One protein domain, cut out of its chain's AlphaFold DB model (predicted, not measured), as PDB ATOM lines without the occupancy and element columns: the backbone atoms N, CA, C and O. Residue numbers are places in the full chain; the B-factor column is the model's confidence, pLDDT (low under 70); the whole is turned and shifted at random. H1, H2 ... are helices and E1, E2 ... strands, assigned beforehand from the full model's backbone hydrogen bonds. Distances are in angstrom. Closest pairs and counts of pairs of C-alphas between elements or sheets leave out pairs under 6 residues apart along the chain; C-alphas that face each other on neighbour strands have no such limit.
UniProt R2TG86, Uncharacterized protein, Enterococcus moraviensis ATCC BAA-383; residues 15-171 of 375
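Overview. This is residues 15 to 171 of the 375 residues of an uncharacterized protein of Enterococcus moraviensis ATCC BAA-383 (UniProt R2TG86). A rod with two unlike ends: H1, H4 and H5 run up and down side by side as a three-helix bundle at one end, and the other end is a loose head of H2, H3, the small two-stranded sheet E1 E2 and long unnamed links. H6 packs on H1 and H4 where bundle and head join, and H3 is set steeply at the beginning of H4. The printed part has 157 residues, with six named helices and two named strands in the order H1 H2 E1 H3 E2 H4 H5 H6; the sheet, order E1 - E2, is antiparallel, and the class is mostly helix. It is only just loose, close to compact, with a radius of gyration of the C-alphas of 18.3 A and spans of 59 by 27 by 26 A.

Arrangement. H1, residues 20 to 37, touches H4, residues 117 to 139, at a shallow tilt of 18 degrees, opposite ways; their closest C-alphas, of Thr 21 and Met 135, are 5.2 A apart. With residues 20 to 28 alone H1 touches H5, residues 144 to 158, the same way at a shallow tilt of 22 degrees, closest at the C-alphas of Pro 20 and Tyr 148, 5.3 A. H2, residues 50 to 56, is close to but not clearly touching H3, residues 94 to 108; their closest C-alphas, of Val 53 and Gln 95, are 7.8 A apart. E1, residues 76 to 79, is antiparallel to E2, residues 113 to 115, with N 77 and O 114 at 2.9 A and N 114 and O 77 at 2.7 A, within hydrogen-bond range. H3 touches residues 118 to 123 of H4 at a steep tilt of 60 degrees, closest at the C-alphas of Ala 101 and Leu 119, 4.9 A. H4, the hub, forms a helical hairpin with H5 at a shallow tilt of 33 degrees, only just short of steep; the closest C-alphas, of Thr 139 and Ser 147, are 5.2 A apart. H6, residues 161 to 168, touches residues 117 to 124 of H4 at a steep tilt of 44 degrees, closest at the C-alphas of Gly 120 and Phe 167, 4.6 A. Every O i to N i+4 pair is within hydrogen-bond range in H1, H2, H3, H4 and H5; in H6 1 of 4 is, beside 4 of 5 O i to N i+3 pairs.

Along the chain. H1 begins at C-alpha 20, (-64.475, -24.074, 100.008), and is 25.3 A long; H3 is 21.3 A, H4 31.8 A and H5 20.4 A. H6 ends at C-alpha 168, (-40.764, -11.858, 107.544).

Size, cuts and confidence. The C-alphas of Tyr 83 and Ser 143 are the two farthest apart, 59.1 A. The printed part has no cut. The links H1 to H2, H2 to E1 and E1 to H3 are long. The mean pLDDT of the printed part is 90.6; residues 62 to 68 and 87 to 89 are under 70.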
ATOM      1  N   SER A  15     -68.251 -30.507 104.320       73.38
ATOM      2  CA  SER A  15     -68.722 -29.284 103.699       73.38
ATOM      3  C   SER A  15     -69.861 -28.606 104.468       73.38
ATOM      4  O   SER A  15     -70.047 -27.400 104.340       73.38
ATOM      5  N   LYS A  16     -70.608 -29.333 105.307       74.81
ATOM      6  CA  LYS A  16     -71.641 -28.739 106.169       74.81
ATOM      7  C   LYS A  16     -71.058 -27.685 107.122       74.81
ATOM      8  O   LYS A  16     -71.769 -26.745 107.454       74.81
ATOM      9  N   TYR A  17     -69.786 -27.824 107.502       80.06
ATOM     10  CA  TYR A  17     -69.121 -26.964 108.483       80.06
ATOM     11  C   TYR A  17     -68.127 -25.981 107.855       80.06
ATOM     12  O   TYR A  17     -67.990 -24.867 108.346       80.06
ATOM     13  N   ILE A  18     -67.454 -26.359 106.761       89.00
ATOM     14  CA  ILE A  18     -66.395 -25.537 106.153       89.00
ATOM     15  C   ILE A  18     -66.707 -25.283 104.677       89.00
ATOM     16  O   ILE A  18     -66.780 -26.213 103.872       89.00
ATOM     17  N   SER A  19     -66.878 -24.013 104.298       93.00
ATOM     18  CA  SER A  19     -67.030 -23.618 102.891       93.00
ATOM     19  C   SER A  19     -65.707 -23.792 102.124       93.00
ATOM     20  O   SER A  19     -64.644 -23.726 102.735       93.00
ATOM     21  N   PRO A  20     -65.716 -23.983 100.789       93.75
ATOM     22  CA  PRO A  20     -64.475 -24.074 100.008       93.75
ATOM     23  C   PRO A  20     -63.565 -22.847 100.173       93.75
ATOM     24  O   PRO A  20     -62.349 -22.988 100.241       93.75
ATOM     25  N   THR A  21     -64.162 -21.657 100.291       95.38
ATOM     26  CA  THR A  21     -63.460 -20.403 100.595       95.38
ATOM     27  C   THR A  21     -62.750 -20.481 101.942       95.38
ATOM     28  O   THR A  21     -61.550 -20.238 102.015       95.38
ATOM     29  N   LEU A  22     -63.474 -20.865 102.999       95.75
ATOM     30  CA  LEU A  22     -62.912 -20.961 104.343       95.75
ATOM     31  C   LEU A  22     -61.847 -22.061 104.429       95.75
ATOM     32  O   LEU A  22     -60.835 -21.875 105.090       95.75
ATOM     33  N   PHE A  23     -62.037 -23.172 103.713       96.69
ATOM     34  CA  PHE A  23     -61.046 -24.239 103.608       96.69
ATOM     35  C   PHE A  23     -59.710 -23.721 103.058       96.69
ATOM     36  O   PHE A  23     -58.683 -23.932 103.692       96.69
ATOM     37  N   ALA A  24     -59.724 -22.994 101.933       97.69
ATOM     38  CA  ALA A  24     -58.506 -22.414 101.362       97.69
ATOM     39  C   ALA A  24     -57.829 -21.424 102.318       97.69
ATOM     40  O   ALA A  24     -56.627 -21.518 102.549       97.69
ATOM     41  N   VAL A  25     -58.608 -20.517 102.915       98.19
ATOM     42  CA  VAL A  25     -58.101 -19.505 103.854       98.19
ATOM     43  C   VAL A  25     -57.470 -20.151 105.087       98.19
ATOM     44  O   VAL A  25     -56.365 -19.781 105.462       98.19
ATOM     45  N   ILE A  26     -58.132 -21.139 105.700       97.94
ATOM     46  CA  ILE A  26     -57.607 -21.828 106.884       97.94
ATOM     47  C   ILE A  26     -56.321 -22.578 106.543       97.94
ATOM     48  O   ILE A  26     -55.341 -22.450 107.268       97.94
ATOM     49  N   VAL A  27     -56.301 -23.345 105.449       98.19
ATOM     50  CA  VAL A  27     -55.128 -24.159 105.097       98.19
ATOM     51  C   VAL A  27     -53.924 -23.275 104.772       98.19
ATOM     52  O   VAL A  27     -52.856 -23.486 105.343       98.19
ATOM     53  N   VAL A  28     -54.093 -22.250 103.929       98.31
ATOM     54  CA  VAL A  28     -53.005 -21.305 103.622       98.31
ATOM     55  C   VAL A  28     -52.583 -20.530 104.873       98.31
ATOM     56  O   VAL A  28     -51.390 -20.331 105.097       98.31
ATOM     57  N   GLY A  29     -53.541 -20.149 105.721       98.38
ATOM     58  CA  GLY A  29     -53.276 -19.505 107.005       98.38
ATOM     59  C   GLY A  29     -52.423 -20.360 107.933       98.38
ATOM     60  O   GLY A  29     -51.456 -19.848 108.487       98.38
ATOM     61  N   ILE A  30     -52.719 -21.657 108.055       98.31
ATOM     62  CA  ILE A  30     -51.934 -22.596 108.868       98.31
ATOM     63  C   ILE A  30     -50.523 -22.750 108.294       98.31
ATOM     64  O   ILE A  30     -49.561 -22.567 109.034       98.31
ATOM     65  N   ILE A  31     -50.390 -23.029 106.992       97.94
ATOM     66  CA  ILE A  31     -49.080 -23.217 106.338       97.94
ATOM     67  C   ILE A  31     -48.200 -21.978 106.542       97.94
ATOM     68  O   ILE A  31     -47.052 -22.085 106.973       97.94
ATOM     69  N   THR A  32     -48.763 -20.796 106.297       97.94
ATOM     70  CA  THR A  32     -48.034 -19.529 106.420       97.94
ATOM     71  C   THR A  32     -47.724 -19.202 107.881       97.94
ATOM     72  O   THR A  32     -46.630 -18.746 108.186       97.94
ATOM     73  N   SER A  33     -48.636 -19.478 108.817       97.94
ATOM     74  CA  SER A  33     -48.377 -19.256 110.247       97.94
ATOM     75  C   SER A  33     -47.260 -20.150 110.779       97.94
ATOM     76  O   SER A  33     -46.445 -19.688 111.574       97.94
ATOM     77  N   ILE A  34     -47.200 -21.410 110.333       97.12
ATOM     78  CA  ILE A  34     -46.104 -22.319 110.688       97.12
ATOM     79  C   ILE A  34     -44.776 -21.725 110.211       97.12
ATOM     80  O   ILE A  34     -43.870 -21.576 111.021       97.12
ATOM     81  N   LEU A  35     -44.694 -21.298 108.947       95.62
ATOM     82  CA  LEU A  35     -43.490 -20.676 108.383       95.62
ATOM     83  C   LEU A  35     -43.040 -19.420 109.155       95.62
ATOM     84  O   LEU A  35     -41.850 -19.231 109.400       95.62
ATOM     85  N   LEU A  36     -43.985 -18.538 109.500       96.38
ATOM     86  CA  LEU A  36     -43.663 -17.212 110.033       96.38
ATOM     87  C   LEU A  36     -43.451 -17.178 111.549       96.38
ATOM     88  O   LEU A  36     -42.757 -16.283 112.035       96.38
ATOM     89  N   PHE A  37     -44.059 -18.100 112.302       96.25
ATOM     90  CA  PHE A  37     -44.123 -18.001 113.765       96.25
ATOM     91  C   PHE A  37     -43.599 -19.225 114.514       96.25
ATOM     92  O   PHE A  37     -43.265 -19.086 115.693       96.25
ATOM     93  N   VAL A  38     -43.522 -20.400 113.879       94.69
ATOM     94  CA  VAL A  38     -43.086 -21.637 114.541       94.69
ATOM     95  C   VAL A  38     -41.591 -21.861 114.282       94.69
ATOM     96  O   VAL A  38     -41.178 -21.862 113.127       94.69
ATOM     97  N   PRO A  39     -40.759 -22.056 115.323       89.44
ATOM     98  CA  PRO A  39     -39.335 -22.323 115.144       89.44
ATOM     99  C   PRO A  39     -39.048 -23.592 114.314       89.44
ATOM    100  O   PRO A  39     -39.718 -24.607 114.526       89.44
ATOM    101  N   PRO A  40     -38.018 -23.591 113.441       88.38
ATOM    102  CA  PRO A  40     -37.116 -22.476 113.138       88.38
ATOM    103  C   PRO A  40     -37.829 -21.374 112.345       88.38
ATOM    104  O   PRO A  40     -38.456 -21.648 111.330       88.38
ATOM    105  N   ILE A  41     -37.722 -20.125 112.806       89.44
ATOM    106  CA  ILE A  41     -38.442 -19.016 112.177       89.44
ATOM    107  C   ILE A  41     -37.778 -18.707 110.840       89.44
ATOM    108  O   ILE A  41     -36.560 -18.514 110.760       89.44
ATOM    109  N   ASN A  42     -38.594 -18.648 109.792       91.44
ATOM    110  CA  ASN A  42     -38.133 -18.343 108.452       91.44
ATOM    111  C   ASN A  42     -38.472 -16.899 108.070       91.44
ATOM    112  O   ASN A  42     -39.544 -16.369 108.364       91.44
ATOM    113  N   GLY A  43     -37.533 -16.291 107.369       91.69
ATOM    114  CA  GLY A  43     -37.611 -14.981 106.737       91.69
ATOM    115  C   GLY A  43     -36.426 -14.861 105.791       91.69
ATOM    116  O   GLY A  43     -35.685 -15.829 105.641       91.69
ATOM    117  N   LEU A  44     -36.226 -13.726 105.134       91.38
ATOM    118  CA  LEU A  44     -35.091 -13.560 104.219       91.38
ATOM    119  C   LEU A  44     -33.995 -12.705 104.850       91.38
ATOM    120  O   LEU A  44     -34.282 -11.728 105.539       91.38
ATOM    121  N   GLY A  45     -32.743 -13.079 104.598       86.94
ATOM    122  CA  GLY A  45     -31.583 -12.274 104.963       86.94
ATOM    123  C   GLY A  45     -31.553 -10.930 104.230       86.94
ATOM    124  O   GLY A  45     -32.121 -10.774 103.144       86.94
ATOM    125  N   ASP A  46     -30.869  -9.961 104.830       87.94
ATOM    126  CA  ASP A  46     -30.643  -8.644 104.237       87.94
ATOM    127  C   ASP A  46     -29.544  -8.716 103.171       87.94
ATOM    128  O   ASP A  46     -28.414  -9.119 103.453       87.94
ATOM    129  N   ASN A  47     -29.875  -8.290 101.955       82.75
ATOM    130  CA  ASN A  47     -28.958  -8.180 100.821       82.75
ATOM    131  C   ASN A  47     -28.267  -6.803 100.728       82.75
ATOM    132  O   ASN A  47     -27.859  -6.375  99.648       82.75
ATOM    133  N   GLY A  48     -28.217  -6.061 101.837       79.12
ATOM    134  CA  GLY A  48     -27.725  -4.684 101.910       79.12
ATOM    135  C   GLY A  48     -28.781  -3.636 101.547       79.12
ATOM    136  O   GLY A  48     -28.494  -2.438 101.516       79.12
ATOM    137  N   SER A  49     -30.018  -4.052 101.266       80.06
ATOM    138  CA  SER A  49     -31.098  -3.140 100.894       80.06
ATOM    139  C   SER A  49     -31.978  -2.709 102.065       80.06
ATOM    140  O   SER A  49     -32.698  -1.715 101.920       80.06
ATOM    141  N   TYR A  50     -31.914  -3.381 103.222       88.31
ATOM    142  CA  TYR A  50     -32.794  -3.066 104.354       88.31
ATOM    143  C   TYR A  50     -32.481  -1.716 104.977       88.31
ATOM    144  O   TYR A  50     -33.405  -1.039 105.415       88.31
ATOM    145  N   TYR A  51     -31.216  -1.289 104.976       84.50
ATOM    146  CA  TYR A  51     -30.767  -0.049 105.614       84.50
ATOM    147  C   TYR A  51     -31.668   1.163 105.311       84.50
ATOM    148  O   TYR A  51     -32.042   1.908 106.215       84.50
ATOM    149  N   ARG A  52     -32.098   1.344 104.053       83.62
ATOM    150  CA  ARG A  52     -32.984   2.460 103.663       83.62
ATOM    151  C   ARG A  52     -34.391   2.346 104.261       83.62
ATOM    152  O   ARG A  52     -34.986   3.360 104.624       83.62
ATOM    153  N   VAL A  53     -34.910   1.121 104.348       90.00
ATOM    154  CA  VAL A  53     -36.243   0.816 104.881       90.00
ATOM    155  C   VAL A  53     -36.228   0.962 106.396       90.00
ATOM    156  O   VAL A  53     -37.098   1.627 106.952       90.00
ATOM    157  N   LEU A  54     -35.201   0.411 107.048       90.56
ATOM    158  CA  LEU A  54     -34.989   0.507 108.486       90.56
ATOM    159  C   LEU A  54     -34.898   1.973 108.918       90.56
ATOM    160  O   LEU A  54     -35.742   2.424 109.690       90.56
ATOM    161  N   ASN A  55     -33.987   2.752 108.327       87.62
ATOM    162  CA  ASN A  55     -33.836   4.165 108.675       87.62
ATOM    163  C   ASN A  55     -35.111   4.972 108.433       87.62
ATOM    164  O   ASN A  55     -35.504   5.752 109.294       87.62
ATOM    165  N   SER A  56     -35.801   4.764 107.308       87.50
ATOM    166  CA  SER A  56     -37.063   5.475 107.031       87.50
ATOM    167  C   SER A  56     -38.202   5.057 107.972       87.50
ATOM    168  O   SER A  56     -39.168   5.797 108.143       87.50
ATOM    169  N   SER A  57     -38.071   3.901 108.630       90.25
ATOM    170  CA  SER A  57     -39.018   3.373 109.618       90.25
ATOM    171  C   SER A  57     -38.642   3.677 111.070       90.25
ATOM    172  O   SER A  57     -39.372   3.275 111.975       90.25
ATOM    173  N   GLY A  58     -37.517   4.358 111.316       90.50
ATOM    174  CA  GLY A  58     -36.995   4.555 112.671       90.50
ATOM    175  C   GLY A  58     -36.499   3.258 113.319       90.50
ATOM    176  O   GLY A  58     -36.571   3.115 114.538       90.50
ATOM    177  N   LEU A  59     -36.035   2.306 112.510       92.00
ATOM    178  CA  LEU A  59     -35.408   1.059 112.938       92.00
ATOM    179  C   LEU A  59     -33.922   1.072 112.575       92.00
ATOM    180  O   LEU A  59     -33.518   1.715 111.607       92.00
ATOM    181  N   PHE A  60     -33.109   0.326 113.313       89.88
ATOM    182  CA  PHE A  60     -31.691   0.156 113.010       89.88
ATOM    183  C   PHE A  60     -31.165  -1.201 113.484       89.88
ATOM    184  O   PHE A  60     -31.815  -1.929 114.237       89.88
ATOM    185  N   ILE A  61     -29.969  -1.540 113.011       86.81
ATOM    186  CA  ILE A  61     -29.214  -2.717 113.436       86.81
ATOM    187  C   ILE A  61     -28.156  -2.232 114.429       86.81
ATOM    188  O   ILE A  61     -27.308  -1.421 114.072       86.81
ATOM    189  N   GLU A  62     -28.212  -2.705 115.674       69.88
ATOM    190  CA  GLU A  62     -27.374  -2.190 116.769       69.88
ATOM    191  C   GLU A  62     -25.907  -2.646 116.696       69.88
ATOM    192  O   GLU A  62     -25.005  -1.887 117.036       69.88
ATOM    193  N   LYS A  63     -25.646  -3.862 116.198       68.25
ATOM    194  CA  LYS A  63     -24.294  -4.430 116.066       68.25
ATOM    195  C   LYS A  63     -23.993  -4.797 114.616       68.25
ATOM    196  O   LYS A  63     -24.104  -5.961 114.242       68.25
ATOM    197  N   SER A  64     -23.614  -3.821 113.787       61.72
ATOM    198  CA  SER A  64     -23.330  -4.093 112.366       61.72
ATOM    199  C   SER A  64     -22.141  -5.038 112.154       61.72
ATOM    200  O   SER A  64     -22.162  -5.805 111.201       61.72
ATOM    201  N   ASN A  65     -21.148  -5.046 113.054       60.16
ATOM    202  CA  ASN A  65     -19.972  -5.926 112.946       60.16
ATOM    203  C   ASN A  65     -20.310  -7.421 113.091       60.16
ATOM    204  O   ASN A  65     -19.645  -8.255 112.485       60.16
ATOM    205  N   ASP A  66     -21.360  -7.752 113.848       60.59
ATOM    206  CA  ASP A  66     -21.849  -9.129 114.006       60.59
ATOM    207  C   ASP A  66     -22.982  -9.455 113.015       60.59
ATOM    208  O   ASP A  66     -23.468 -10.590 112.955       60.59
ATOM    209  N   TYR A  67     -23.428  -8.460 112.239       66.94
ATOM    210  CA  TYR A  67     -24.539  -8.594 111.310       66.94
ATOM    211  C   TYR A  67     -24.078  -9.266 110.021       66.94
ATOM    212  O   TYR A  67     -23.408  -8.680 109.170       66.94
ATOM    213  N   GLN A  68     -24.459 -10.527 109.865       67.94
ATOM    214  CA  GLN A  68     -24.089 -11.318 108.699       67.94
ATOM    215  C   GLN A  68     -25.096 -11.094 107.572       67.94
ATOM    216  O   GLN A  68     -26.082 -11.828 107.445       67.94
ATOM    217  N   PHE A  69     -24.823 -10.077 106.748       71.31
ATOM    218  CA  PHE A  69     -25.524  -9.852 105.484       71.31
ATOM    219  C   PHE A  69     -25.556 -11.134 104.644       71.31
ATOM    220  O   PHE A  69     -24.640 -11.961 104.712       71.31
ATOM    221  N   PHE A  70     -26.625 -11.298 103.866       72.44
ATOM    222  CA  PHE A  70     -26.908 -12.429 102.975       72.44
ATOM    223  C   PHE A  70     -27.045 -13.803 103.651       72.44
ATOM    224  O   PHE A  70     -27.802 -14.629 103.163       72.44
ATOM    225  N   THR A  71     -26.385 -14.071 104.779       75.94
ATOM    226  CA  THR A  71     -26.172 -15.439 105.281       75.94
ATOM    227  C   THR A  71     -27.299 -15.930 106.184       75.94
ATOM    228  O   THR A  71     -27.692 -17.093 106.099       75.94
ATOM    229  N   TYR A  72     -27.837 -15.061 107.042       80.31
ATOM    230  CA  TYR A  72     -28.851 -15.439 108.027       80.31
ATOM    231  C   TYR A  72     -30.024 -14.466 108.043       80.31
ATOM    232  O   TYR A  72     -29.889 -13.269 107.782       80.31
ATOM    233  N   PHE A  73     -31.191 -15.002 108.389       86.12
ATOM    234  CA  PHE A  73     -32.368 -14.208 108.696       86.12
ATOM    235  C   PHE A  73     -32.235 -13.609 110.101       86.12
ATOM    236  O   PHE A  73     -31.920 -14.312 111.065       86.12
ATOM    237  N   ASN A  74     -32.507 -12.308 110.206       87.31
ATOM    238  CA  ASN A  74     -32.519 -11.577 111.466       87.31
ATOM    239  C   ASN A  74     -33.957 -11.255 111.862       87.31
ATOM    240  O   ASN A  74     -34.684 -10.596 111.120       87.31
ATOM    241  N   LYS A  75     -34.348 -11.710 113.051       89.50
ATOM    242  CA  LYS A  75     -35.703 -11.521 113.577       89.50
ATOM    243  C   LYS A  75     -35.903 -10.174 114.273       89.50
ATOM    244  O   LYS A  75     -36.979  -9.591 114.173       89.50
ATOM    245  N   ASN A  76     -34.879  -9.702 114.981       91.69
ATOM    246  CA  ASN A  76     -34.977  -8.555 115.878       91.69
ATOM    247  C   ASN A  76     -34.207  -7.354 115.324       91.69
ATOM    248  O   ASN A  76     -33.087  -7.503 114.834       91.69
ATOM    249  N   PHE A  77     -34.796  -6.172 115.468       93.00
ATOM    250  CA  PHE A  77     -34.227  -4.882 115.083       93.00
ATOM    251  C   PHE A  77     -34.461  -3.877 116.211       93.00
ATOM    252  O   PHE A  77     -35.467  -3.970 116.912       93.00
ATOM    253  N   SER A  78     -33.573  -2.906 116.393       92.81
ATOM    254  CA  SER A  78     -33.723  -1.906 117.453       92.81
ATOM    255  C   SER A  78     -34.553  -0.720 116.949       92.81
ATOM    256  O   SER A  78     -34.448  -0.309 115.791       92.81
ATOM    257  N   ILE A  79     -35.415  -0.176 117.808       93.81
ATOM    258  CA  ILE A  79     -36.253   0.996 117.540       93.81
ATOM    259  C   ILE A  79     -35.488   2.240 117.992       93.81
ATOM    260  O   ILE A  79     -35.055   2.326 119.143       93.81
ATOM    261  N   MET A  80     -35.342   3.223 117.105       90.38
ATOM    262  CA  MET A  80     -34.679   4.488 117.418       90.38
ATOM    263  C   MET A  80     -35.434   5.237 118.526       90.38
ATOM    264  O   MET A  80     -36.617   5.548 118.376       90.38
ATOM    265  N   GLN A  81     -34.732   5.552 119.617       86.06
ATOM    266  CA  GLN A  81     -35.269   6.329 120.747       86.06
ATOM    267  C   GLN A  81     -34.998   7.837 120.617       86.06
ATOM    268  O   GLN A  81     -35.660   8.651 121.255       86.06
ATOM    269  N   TYR A  82     -34.035   8.213 119.771       83.00
ATOM    270  CA  TYR A  82     -33.576   9.590 119.586       83.00
ATOM    271  C   TYR A  82     -33.800  10.082 118.152       83.00
ATOM    272  O   TYR A  82     -34.299   9.353 117.292       83.00
ATOM    273  N   TYR A  83     -33.436  11.345 117.899       78.88
ATOM    274  CA  TYR A  83     -33.599  11.987 116.599       78.88
ATOM    275  C   TYR A  83     -32.907  11.200 115.482       78.88
ATOM    276  O   TYR A  83     -31.694  10.991 115.490       78.88
ATOM    277  N   ASN A  84     -33.698  10.809 114.489       80.69
ATOM    278  CA  ASN A  84     -33.210  10.185 113.274       80.69
ATOM    279  C   ASN A  84     -32.733  11.273 112.308       80.69
ATOM    280  O   ASN A  84     -33.528  12.107 111.878       80.69
ATOM    281  N   GLN A  85     -31.446  11.253 111.960       71.62
ATOM    282  CA  GLN A  85     -30.832  12.215 111.039       71.62
ATOM    283  C   GLN A  85     -31.118  11.907 109.557       71.62
ATOM    284  O   GLN A  85     -30.951  12.784 108.713       71.62
ATOM    285  N   TYR A  86     -31.624  10.709 109.239       70.75
ATOM    286  CA  TYR A  86     -31.917  10.260 107.873       70.75
ATOM    287  C   TYR A  86     -33.390   9.850 107.639       70.75
ATOM    288  O   TYR A  86     -33.638   8.860 106.945       70.75
ATOM    289  N   PRO A  87     -34.412  10.561 108.160       60.66
ATOM    290  CA  PRO A  87     -35.734   9.969 108.353       60.66
ATOM    291  C   PRO A  87     -36.576   9.781 107.081       60.66
ATOM    292  O   PRO A  87     -37.695   9.291 107.187       60.66
ATOM    293  N   LYS A  88     -36.121  10.186 105.885       62.53
ATOM    294  CA  LYS A  88     -36.977  10.231 104.676       62.53
ATOM    295  C   LYS A  88     -36.224  10.066 103.350       62.53
ATOM    296  O   LYS A  88     -36.522  10.763 102.383       62.53
ATOM    297  N   THR A  89     -35.239   9.175 103.276       65.81
ATOM    298  CA  THR A  89     -34.523   8.912 102.008       65.81
ATOM    299  C   THR A  89     -35.224   7.879 101.119       65.81
ATOM    300  O   THR A  89     -34.888   7.762  99.941       65.81
ATOM    301  N   PHE A  90     -36.222   7.157 101.643       72.06
ATOM    302  CA  PHE A  90     -36.974   6.136 100.916       72.06
ATOM    303  C   PHE A  90     -38.486   6.329 101.083       72.06
ATOM    304  O   PHE A  90     -38.993   6.421 102.199       72.06
ATOM    305  N   ALA A  91     -39.213   6.379  99.964       77.56
ATOM    306  CA  ALA A  91     -40.668   6.494  99.943       77.56
ATOM    307  C   ALA A  91     -41.263   5.228  99.316       77.56
ATOM    308  O   ALA A  91     -40.984   4.923  98.157       77.56
ATOM    309  N   SER A  92     -42.072   4.496 100.083       87.56
ATOM    310  CA  SER A  92     -42.762   3.294  99.617       87.56
ATOM    311  C   SER A  92     -44.076   3.091 100.371       87.56
ATOM    312  O   SER A  92     -44.177   3.391 101.562       87.56
ATOM    313  N   THR A  93     -45.079   2.525  99.702       90.81
ATOM    314  CA  THR A  93     -46.342   2.084 100.328       90.81
ATOM    315  C   THR A  93     -46.118   0.986 101.361       90.81
ATOM    316  O   THR A  93     -46.937   0.825 102.266       90.81
ATOM    317  N   GLN A  94     -44.983   0.283 101.291       93.44
ATOM    318  CA  GLN A  94     -44.555  -0.678 102.303       93.44
ATOM    319  C   GLN A  94     -44.455  -0.056 103.698       93.44
ATOM    320  O   GLN A  94     -44.783  -0.717 104.685       93.44
ATOM    321  N   GLN A  95     -44.102   1.231 103.779       91.88
ATOM    322  CA  GLN A  95     -43.964   1.952 105.039       91.88
ATOM    323  C   GLN A  95     -45.254   1.940 105.867       91.88
ATOM    324  O   GLN A  95     -45.191   1.903 107.090       91.88
ATOM    325  N   LEU A  96     -46.428   1.914 105.223       94.50
ATOM    326  CA  LEU A  96     -47.716   1.853 105.920       94.50
ATOM    327  C   LEU A  96     -47.850   0.573 106.755       94.50
ATOM    328  O   LEU A  96     -48.295   0.618 107.901       94.50
ATOM    329  N   PHE A  97     -47.424  -0.561 106.195       97.56
ATOM    330  CA  PHE A  97     -47.479  -1.859 106.863       97.56
ATOM    331  C   PHE A  97     -46.425  -1.967 107.964       97.56
ATOM    332  O   PHE A  97     -46.728  -2.459 109.048       97.56
ATOM    333  N   ILE A  98     -45.216  -1.454 107.714       96.69
ATOM    334  CA  ILE A  98     -44.134  -1.440 108.706       96.69
ATOM    335  C   ILE A  98     -44.511  -0.564 109.898       96.69
ATOM    336  O   ILE A  98     -44.401  -1.007 111.036       96.69
ATOM    337  N   SER A  99     -45.026   0.643 109.666       95.56
ATOM    338  CA  SER A  99     -45.459   1.535 110.745       95.56
ATOM    339  C   SER A  99     -46.577   0.916 111.589       95.56
ATOM    340  O   SER A  99     -46.540   1.018 112.815       95.56
ATOM    341  N   LEU A 100     -47.539   0.226 110.959       97.62
ATOM    342  CA  LEU A 100     -48.574  -0.519 111.681       97.62
ATOM    343  C   LEU A 100     -47.973  -1.667 112.505       97.62
ATOM    344  O   LEU A 100     -48.337  -1.841 113.665       97.62
ATOM    345  N   ALA A 101     -47.032  -2.421 111.935       98.25
ATOM    346  CA  ALA A 101     -46.344  -3.500 112.634       98.25
ATOM    347  C   ALA A 101     -45.540  -2.989 113.837       98.25
ATOM    348  O   ALA A 101     -45.621  -3.578 114.911       98.25
ATOM    349  N   ILE A 102     -44.811  -1.877 113.691       97.62
ATOM    350  CA  ILE A 102     -44.073  -1.236 114.788       97.62
ATOM    351  C   ILE A 102     -45.045  -0.786 115.876       97.62
ATOM    352  O   ILE A 102     -44.793  -1.023 117.054       97.62
ATOM    353  N   TRP A 103     -46.165  -0.164 115.506       97.50
ATOM    354  CA  TRP A 103     -47.181   0.248 116.470       97.50
ATOM    355  C   TRP A 103     -47.740  -0.946 117.258       97.50
ATOM    356  O   TRP A 103     -47.779  -0.895 118.486       97.50
ATOM    357  N   LEU A 104     -48.076  -2.051 116.583       98.12
ATOM    358  CA  LEU A 104     -48.508  -3.292 117.238       98.12
ATOM    359  C   LEU A 104     -47.410  -3.875 118.141       98.12
ATOM    360  O   LEU A 104     -47.683  -4.243 119.281       98.12
ATOM    361  N   ASN A 105     -46.163  -3.905 117.672       98.25
ATOM    362  CA  ASN A 105     -45.018  -4.370 118.451       98.25
ATOM    363  C   ASN A 105     -44.835  -3.555 119.741       98.25
ATOM    364  O   ASN A 105     -44.610  -4.132 120.800       98.25
ATOM    365  N   LYS A 106     -44.977  -2.225 119.675       96.94
ATOM    366  CA  LYS A 106     -44.882  -1.341 120.848       96.94
ATOM    367  C   LYS A 106     -45.969  -1.609 121.888       96.94
ATOM    368  O   LYS A 106     -45.723  -1.410 123.070       96.94
ATOM    369  N   ILE A 107     -47.148  -2.059 121.459       97.44
ATOM    370  CA  ILE A 107     -48.265  -2.386 122.355       97.44
ATOM    371  C   ILE A 107     -48.074  -3.756 123.011       97.44
ATOM    372  O   ILE A 107     -48.357  -3.906 124.197       97.44
ATOM    373  N   PHE A 108     -47.630  -4.757 122.246       97.31
ATOM    374  CA  PHE A 108     -47.674  -6.159 122.676       97.31
ATOM    375  C   PHE A 108     -46.319  -6.770 123.047       97.31
ATOM    376  O   PHE A 108     -46.304  -7.858 123.619       97.31
ATOM    377  N   PHE A 109     -45.194  -6.132 122.708       96.06
ATOM    378  CA  PHE A 109     -43.862  -6.710 122.894       96.06
ATOM    379  C   PHE A 109     -42.855  -5.747 123.528       96.06
ATOM    380  O   PHE A 109     -42.455  -5.961 124.668       96.06
ATOM    381  N   SER A 110     -42.419  -4.704 122.818       95.06
ATOM    382  CA  SER A 110     -41.400  -3.775 123.325       95.06
ATOM    383  C   SER A 110     -41.423  -2.428 122.599       95.06
ATOM    384  O   SER A 110     -41.685  -2.345 121.398       95.06
ATOM    385  N   SER A 111     -41.116  -1.355 123.331       93.38
ATOM    386  CA  SER A 111     -40.892  -0.013 122.781       93.38
ATOM    387  C   SER A 111     -39.495   0.194 122.192       93.38
ATOM    388  O   SER A 111     -39.288   1.162 121.457       93.38
ATOM    389  N   GLU A 112     -38.560  -0.709 122.492       93.88
ATOM    390  CA  GLU A 112     -37.137  -0.602 122.146       93.88
ATOM    391  C   GLU A 112     -36.695  -1.648 121.123       93.88
ATOM    392  O   GLU A 112     -35.842  -1.362 120.289       93.88
ATOM    393  N   LEU A 113     -37.305  -2.835 121.137       94.81
ATOM    394  CA  LEU A 113     -36.996  -3.927 120.216       94.81
ATOM    395  C   LEU A 113     -38.191  -4.221 119.317       94.81
ATOM    396  O   LEU A 113     -39.293  -4.480 119.796       94.81
ATOM    397  N   PHE A 114     -37.960  -4.211 118.011       96.81
ATOM    398  CA  PHE A 114     -38.911  -4.604 116.986       96.81
ATOM    399  C   PHE A 114     -38.681  -6.054 116.556       96.81
ATOM    400  O   PHE A 114     -37.610  -6.395 116.053       96.81
ATOM    401  N   ASP A 115     -39.704  -6.892 116.708       95.88
ATOM    402  CA  ASP A 115     -39.727  -8.250 116.168       95.88
ATOM    403  C   ASP A 115     -40.438  -8.262 114.805       95.88
ATOM    404  O   ASP A 115     -41.619  -7.916 114.684       95.88
ATOM    405  N   ILE A 116     -39.726  -8.684 113.757       96.12
ATOM    406  CA  ILE A 116     -40.234  -8.676 112.378       96.12
ATOM    407  C   ILE A 116     -41.470  -9.566 112.182       96.12
ATOM    408  O   ILE A 116     -42.238  -9.351 111.246       96.12
ATOM    409  N   ARG A 117     -41.747 -10.507 113.091       97.25
ATOM    410  CA  ARG A 117     -42.969 -11.322 113.050       97.25
ATOM    411  C   ARG A 117     -44.238 -10.482 113.177       97.25
ATOM    412  O   ARG A 117     -45.270 -10.878 112.642       97.25
ATOM    413  N   PHE A 118     -44.190  -9.305 113.809       98.38
ATOM    414  CA  PHE A 118     -45.334  -8.384 113.788       98.38
ATOM    415  C   PHE A 118     -45.660  -7.923 112.366       98.38
ATOM    416  O   PHE A 118     -46.834  -7.851 112.000       98.38
ATOM    417  N   LEU A 119     -44.637  -7.682 111.537       98.38
ATOM    418  CA  LEU A 119     -44.820  -7.386 110.117       98.38
ATOM    419  C   LEU A 119     -45.391  -8.600 109.378       98.38
ATOM    420  O   LEU A 119     -46.374  -8.461 108.647       98.38
ATOM    421  N   GLY A 120     -44.855  -9.791 109.658       98.12
ATOM    422  CA  GLY A 120     -45.378 -11.053 109.137       98.12
ATOM    423  C   GLY A 120     -46.863 -11.266 109.451       98.12
ATOM    424  O   GLY A 120     -47.636 -11.650 108.574       98.12
ATOM    425  N   GLY A 121     -47.297 -10.942 110.671       98.38
ATOM    426  CA  GLY A 121     -48.697 -11.008 111.099       98.38
ATOM    427  C   GLY A 121     -49.602 -10.008 110.381       98.38
ATOM    428  O   GLY A 121     -50.683 -10.384 109.921       98.38
ATOM    429  N   VAL A 122     -49.151  -8.760 110.223       98.62
ATOM    430  CA  VAL A 122     -49.877  -7.740 109.448       98.62
ATOM    431  C   VAL A 122     -50.079  -8.211 108.008       98.62
ATOM    432  O   VAL A 122     -51.203  -8.179 107.499       98.62
ATOM    433  N   TYR A 123     -49.020  -8.701 107.361       98.56
ATOM    434  CA  TYR A 123     -49.117  -9.223 106.001       98.56
ATOM    435  C   TYR A 123     -49.997 -10.464 105.909       98.56
ATOM    436  O   TYR A 123     -50.818 -10.534 104.999       98.56
ATOM    437  N   LEU A 124     -49.910 -11.396 106.862       98.62
ATOM    438  CA  LEU A 124     -50.756 -12.587 106.892       98.62
ATOM    439  C   LEU A 124     -52.247 -12.228 106.954       98.62
ATOM    440  O   LEU A 124     -53.038 -12.784 106.196       98.62
ATOM    441  N   ILE A 125     -52.648 -11.283 107.807       98.56
ATOM    442  CA  ILE A 125     -54.057 -10.867 107.918       98.56
ATOM    443  C   ILE A 125     -54.569 -10.322 106.581       98.56
ATOM    444  O   ILE A 125     -55.633 -10.723 106.100       98.56
ATOM    445  N   VAL A 126     -53.791  -9.437 105.955       98.44
ATOM    446  CA  VAL A 126     -54.126  -8.855 104.650       98.44
ATOM    447  C   VAL A 126     -54.148  -9.944 103.572       98.44
ATOM    448  O   VAL A 126     -55.072 -10.008 102.763       98.44
ATOM    449  N   TYR A 127     -53.200 -10.875 103.606       98.62
ATOM    450  CA  TYR A 127     -53.119 -11.990 102.671       98.62
ATOM    451  C   TYR A 127     -54.359 -12.888 102.704       98.62
ATOM    452  O   TYR A 127     -54.963 -13.167 101.665       98.62
ATOM    453  N   LEU A 128     -54.794 -13.284 103.903       98.56
ATOM    454  CA  LEU A 128     -55.984 -14.112 104.089       98.56
ATOM    455  C   LEU A 128     -57.262 -13.396 103.635       98.56
ATOM    456  O   LEU A 128     -58.138 -14.032 103.042       98.56
ATOM    457  N   GLY A 129     -57.344 -12.076 103.832       98.19
ATOM    458  CA  GLY A 129     -58.418 -11.247 103.281       98.19
ATOM    459  C   GLY A 129     -58.460 -11.274 101.748       98.19
ATOM    460  O   GLY A 129     -59.529 -11.458 101.157       98.19
ATOM    461  N   GLY A 130     -57.297 -11.162 101.098       98.19
ATOM    462  CA  GLY A 130     -57.161 -11.256  99.642       98.19
ATOM    463  C   GLY A 130     -57.564 -12.631  99.098       98.19
ATOM    464  O   GLY A 130     -58.346 -12.717  98.147       98.19
ATOM    465  N   ILE A 131     -57.116 -13.713  99.746       98.44
ATOM    466  CA  ILE A 131     -57.483 -15.094  99.382       98.44
ATOM    467  C   ILE A 131     -58.987 -15.313  99.531       98.44
ATOM    468  O   ILE A 131     -59.615 -15.888  98.638       98.44
ATOM    469  N   TYR A 132     -59.584 -14.840 100.627       98.12
ATOM    470  CA  TYR A 132     -61.024 -14.947 100.848       98.12
ATOM    471  C   TYR A 132     -61.811 -14.270  99.718       98.12
ATOM    472  O   TYR A 132     -62.757 -14.852  99.169       98.12
ATOM    473  N   LEU A 133     -61.402 -13.057  99.334       97.69
ATOM    474  CA  LEU A 133     -62.031 -12.304  98.253       97.69
ATOM    475  C   LEU A 133     -61.896 -13.028  96.905       97.69
ATOM    476  O   LEU A 133     -62.895 -13.206  96.198       97.69
ATOM    477  N   LEU A 134     -60.687 -13.498  96.580       98.19
ATOM    478  CA  LEU A 134     -60.398 -14.252  95.361       98.19
ATOM    479  C   LEU A 134     -61.257 -15.519  95.277       98.19
ATOM    480  O   LEU A 134     -61.940 -15.753  94.279       98.19
ATOM    481  N   MET A 135     -61.275 -16.312  96.349       97.75
ATOM    482  CA  MET A 135     -62.038 -17.556  96.426       97.75
ATOM    483  C   MET A 135     -63.541 -17.324  96.299       97.75
ATOM    484  O   MET A 135     -64.229 -18.087  95.614       97.75
ATOM    485  N   THR A 136     -64.059 -16.250  96.893       95.81
ATOM    486  CA  THR A 136     -65.464 -15.854  96.721       95.81
ATOM    487  C   THR A 136     -65.772 -15.559  95.250       95.81
ATOM    488  O   THR A 136     -66.772 -16.043  94.716       95.81
ATOM    489  N   GLY A 137     -64.877 -14.845  94.563       95.62
ATOM    490  CA  GLY A 137     -64.984 -14.568  93.130       95.62
ATOM    491  C   GLY A 137     -64.917 -15.819  92.246       95.62
ATOM    492  O   GLY A 137     -65.702 -15.962  91.306       95.62
ATOM    493  N   LEU A 138     -64.009 -16.750  92.541       96.69
ATOM    494  CA  LEU A 138     -63.798 -17.952  91.727       96.69
ATOM    495  C   LEU A 138     -64.904 -19.003  91.895       96.69
ATOM    496  O   LEU A 138     -65.224 -19.719  90.941       96.69
ATOM    497  N   THR A 139     -65.501 -19.098  93.084       95.94
ATOM    498  CA  THR A 139     -66.438 -20.179  93.429       95.94
ATOM    499  C   THR A 139     -67.916 -19.822  93.246       95.94
ATOM    500  O   THR A 139     -68.761 -20.719  93.268       95.94
ATOM    501  N   VAL A 140     -68.252 -18.547  93.007       93.75
ATOM    502  CA  VAL A 140     -69.642 -18.110  92.788       93.75
ATOM    503  C   VAL A 140     -70.283 -18.822  91.588       93.75
ATOM    504  O   VAL A 140     -69.725 -18.869  90.491       93.75
ATOM    505  N   GLY A 141     -71.468 -19.405  91.790       90.88
ATOM    506  CA  GLY A 141     -72.191 -20.148  90.748       90.88
ATOM    507  C   GLY A 141     -71.513 -21.451  90.295       90.88
ATOM    508  O   GLY A 141     -71.951 -22.061  89.323       90.88
ATOM    509  N   VAL A 142     -70.450 -21.896  90.974       94.19
ATOM    510  CA  VAL A 142     -69.734 -23.138  90.659       94.19
ATOM    511  C   VAL A 142     -70.221 -24.266  91.566       94.19
ATOM    512  O   VAL A 142     -70.449 -24.086  92.761       94.19
ATOM    513  N   SER A 143     -70.374 -25.470  91.001       93.44
ATOM    514  CA  SER A 143     -70.754 -26.649  91.785       93.44
ATOM    515  C   SER A 143     -69.747 -26.918  92.907       93.44
ATOM    516  O   SER A 143     -68.536 -26.830  92.703       93.44
ATOM    517  N   ARG A 144     -70.239 -27.369  94.061       88.44
ATOM    518  CA  ARG A 144     -69.433 -27.547  95.275       88.44
ATOM    519  C   ARG A 144     -68.155 -28.371  95.084       88.44
ATOM    520  O   ARG A 144     -67.109 -27.993  95.594       88.44
ATOM    521  N   LYS A 145     -68.228 -29.477  94.332       90.31
ATOM    522  CA  LYS A 145     -67.063 -30.335  94.042       90.31
ATOM    523  C   LYS A 145     -65.979 -29.570  93.282       90.31
ATOM    524  O   LYS A 145     -64.818 -29.623  93.661       90.31
ATOM    525  N   ARG A 146     -66.372 -28.824  92.244       94.44
ATOM    526  CA  ARG A 146     -65.452 -27.983  91.467       94.44
ATOM    527  C   ARG A 146     -64.891 -26.840  92.315       94.44
ATOM    528  O   ARG A 146     -63.712 -26.551  92.197       94.44
ATOM    529  N   SER A 147     -65.678 -26.261  93.220       95.50
ATOM    530  CA  SER A 147     -65.195 -25.220  94.138       95.50
ATOM    531  C   SER A 147     -64.111 -25.719  95.099       95.50
ATOM    532  O   SER A 147     -63.186 -24.970  95.384       95.50
ATOM    533  N   TYR A 148     -64.170 -26.975  95.561       95.56
ATOM    534  CA  TYR A 148     -63.066 -27.574  96.327       95.56
ATOM    535  C   TYR A 148     -61.834 -27.867  95.467       95.56
ATOM    536  O   TYR A 148     -60.725 -27.689  95.949       95.56
ATOM    537  N   LEU A 149     -62.004 -28.271  94.204       96.50
ATOM    538  CA  LEU A 149     -60.864 -28.410  93.289       96.50
ATOM    539  C   LEU A 149     -60.178 -27.061  93.060       96.50
ATOM    540  O   LEU A 149     -58.962 -26.974  93.165       96.50
ATOM    541  N   ILE A 150     -60.957 -25.998  92.835       97.31
ATOM    542  CA  ILE A 150     -60.442 -24.625  92.761       97.31
ATOM    543  C   ILE A 150     -59.717 -24.260  94.062       97.31
ATOM    544  O   ILE A 150     -58.606 -23.753  94.000       97.31
ATOM    545  N   ALA A 151     -60.306 -24.553  95.228       97.56
ATOM    546  CA  ALA A 151     -59.669 -24.296  96.520       97.56
ATOM    547  C   ALA A 151     -58.310 -24.999  96.646       97.56
ATOM    548  O   ALA A 151     -57.356 -24.376  97.089       97.56
ATOM    549  N   LEU A 152     -58.203 -26.263  96.220       97.50
ATOM    550  CA  LEU A 152     -56.941 -27.008  96.221       97.50
ATOM    551  C   LEU A 152     -55.896 -26.379  95.293       97.50
ATOM    552  O   LEU A 152     -54.743 -26.268  95.689       97.50
ATOM    553  N   PHE A 153     -56.288 -25.912  94.103       97.50
ATOM    554  CA  PHE A 153     -55.379 -25.175  93.216       97.50
ATOM    555  C   PHE A 153     -54.922 -23.848  93.824       97.50
ATOM    556  O   PHE A 153     -53.745 -23.513  93.748       97.50
ATOM    557  N   VAL A 154     -55.832 -23.105  94.460       97.62
ATOM    558  CA  VAL A 154     -55.476 -21.864  95.157       97.62
ATOM    559  C   VAL A 154     -54.531 -22.154  96.321       97.62
ATOM    560  O   VAL A 154     -53.544 -21.447  96.458       97.62
ATOM    561  N   ILE A 155     -54.773 -23.204  97.113       98.00
ATOM    562  CA  ILE A 155     -53.856 -23.641  98.178       98.00
ATOM    563  C   ILE A 155     -52.490 -24.019  97.599       98.00
ATOM    564  O   ILE A 155     -51.480 -23.661  98.181       98.00
ATOM    565  N   PHE A 156     -52.442 -24.725  96.471       96.44
ATOM    566  CA  PHE A 156     -51.179 -25.131  95.857       96.44
ATOM    567  C   PHE A 156     -50.332 -23.928  95.416       96.44
ATOM    568  O   PHE A 156     -49.134 -23.913  95.655       96.44
ATOM    569  N   ILE A 157     -50.957 -22.906  94.822       95.12
ATOM    570  CA  ILE A 157     -50.251 -21.716  94.319       95.12
ATOM    571  C   ILE A 157     -49.944 -20.727  95.453       95.12
ATOM    572  O   ILE A 157     -48.819 -20.270  95.603       95.12
ATOM    573  N   LEU A 158     -50.953 -20.376  96.254       96.69
ATOM    574  CA  LEU A 158     -50.863 -19.346  97.297       96.69
ATOM    575  C   LEU A 158     -50.386 -19.904  98.652       96.69
ATOM    576  O   LEU A 158     -50.088 -19.148  99.571       96.69
ATOM    577  N   GLY A 159     -50.317 -21.221  98.809       95.38
ATOM    578  CA  GLY A 159     -49.690 -21.863  99.964       95.38
ATOM    579  C   GLY A 159     -48.184 -22.074  99.802       95.38
ATOM    580  O   GLY A 159     -47.563 -22.552 100.747       95.38
ATOM    581  N   ASP A 160     -47.601 -21.741  98.646       93.56
ATOM    582  CA  ASP A 160     -46.161 -21.854  98.419       93.56
ATOM    583  C   ASP A 160     -45.393 -20.886  99.333       93.56
ATOM    584  O   ASP A 160     -45.579 -19.662  99.311       93.56
ATOM    585  N   THR A 161     -44.520 -21.457 100.160       92.25
ATOM    586  CA  THR A 161     -43.736 -20.731 101.160       92.25
ATOM    587  C   THR A 161     -42.659 -19.847 100.542       92.25
ATOM    588  O   THR A 161     -42.197 -18.912 101.194       92.25
ATOM    589  N   SER A 162     -42.303 -20.066  99.275       89.62
ATOM    590  CA  SER A 162     -41.336 -19.244  98.542       89.62
ATOM    591  C   SER A 162     -41.818 -17.803  98.366       89.62
ATOM    592  O   SER A 162     -40.996 -16.893  98.331       89.62
ATOM    593  N   TYR A 163     -43.137 -17.572  98.322       90.50
ATOM    594  CA  TYR A 163     -43.716 -16.222  98.317       90.50
ATOM    595  C   TYR A 163     -43.927 -15.682  99.728       90.50
ATOM    596  O   TYR A 163     -43.623 -14.522 100.008       90.50
ATOM    597  N   THR A 164     -44.459 -16.502 100.637       95.38
ATOM    598  CA  THR A 164     -44.854 -16.019 101.967       95.38
ATOM    599  C   THR A 164     -43.671 -15.817 102.907       95.38
ATOM    600  O   THR A 164     -43.793 -15.056 103.862       95.38
ATOM    601  N   ILE A 165     -42.494 -16.379 102.608       94.50
ATOM    602  CA  ILE A 165     -41.267 -16.103 103.365       94.50
ATOM    603  C   ILE A 165     -40.872 -14.620 103.343       94.50
ATOM    604  O   ILE A 165     -40.304 -14.115 104.311       94.50
ATOM    605  N   TYR A 166     -41.248 -13.895 102.285       94.88
ATOM    606  CA  TYR A 166     -41.052 -12.451 102.193       94.88
ATOM    607  C   TYR A 166     -41.848 -11.674 103.255       94.88
ATOM    608  O   TYR A 166     -41.564 -10.500 103.485       94.88
ATOM    609  N   PHE A 167     -42.828 -12.284 103.932       97.19
ATOM    610  CA  PHE A 167     -43.607 -11.581 104.953       97.19
ATOM    611  C   PHE A 167     -42.784 -11.293 106.218       97.19
ATOM    612  O   PHE A 167     -43.015 -10.278 106.870       97.19
ATOM    613  N   ASN A 168     -41.780 -12.123 106.520       95.94
ATOM    614  CA  ASN A 168     -40.764 -11.858 107.544       95.94
ATOM    615  C   ASN A 168     -39.520 -11.222 106.902       95.94
ATOM    616  O   ASN A 168     -38.401 -11.713 107.040       95.94
ATOM    617  N   SER A 169     -39.717 -10.163 106.117       94.25
ATOM    618  CA  SER A 169     -38.634  -9.496 105.399       94.25
ATOM    619  C   SER A 169     -38.994  -8.035 105.106       94.25
ATOM    620  O   SER A 169     -40.171  -7.691 104.980       94.25
ATOM    621  N   PHE A 170     -37.993  -7.166 104.963       93.88
ATOM    622  CA  PHE A 170     -38.189  -5.763 104.566       93.88
ATOM    623  C   PHE A 170     -38.155  -5.550 103.043       93.88
ATOM    624  O   PHE A 170     -38.010  -4.426 102.569       93.88
ATOM    625  N   TYR A 171     -38.355  -6.609 102.261       92.19
ATOM    626  CA  TYR A 171     -38.463  -6.556 100.804       92.19
ATOM    627  C   TYR A 171     -39.847  -6.052 100.353       92.19
ATOM    628  O   TYR A 171     -40.882  -6.438 100.902       92.19
TER     629      TYR A 171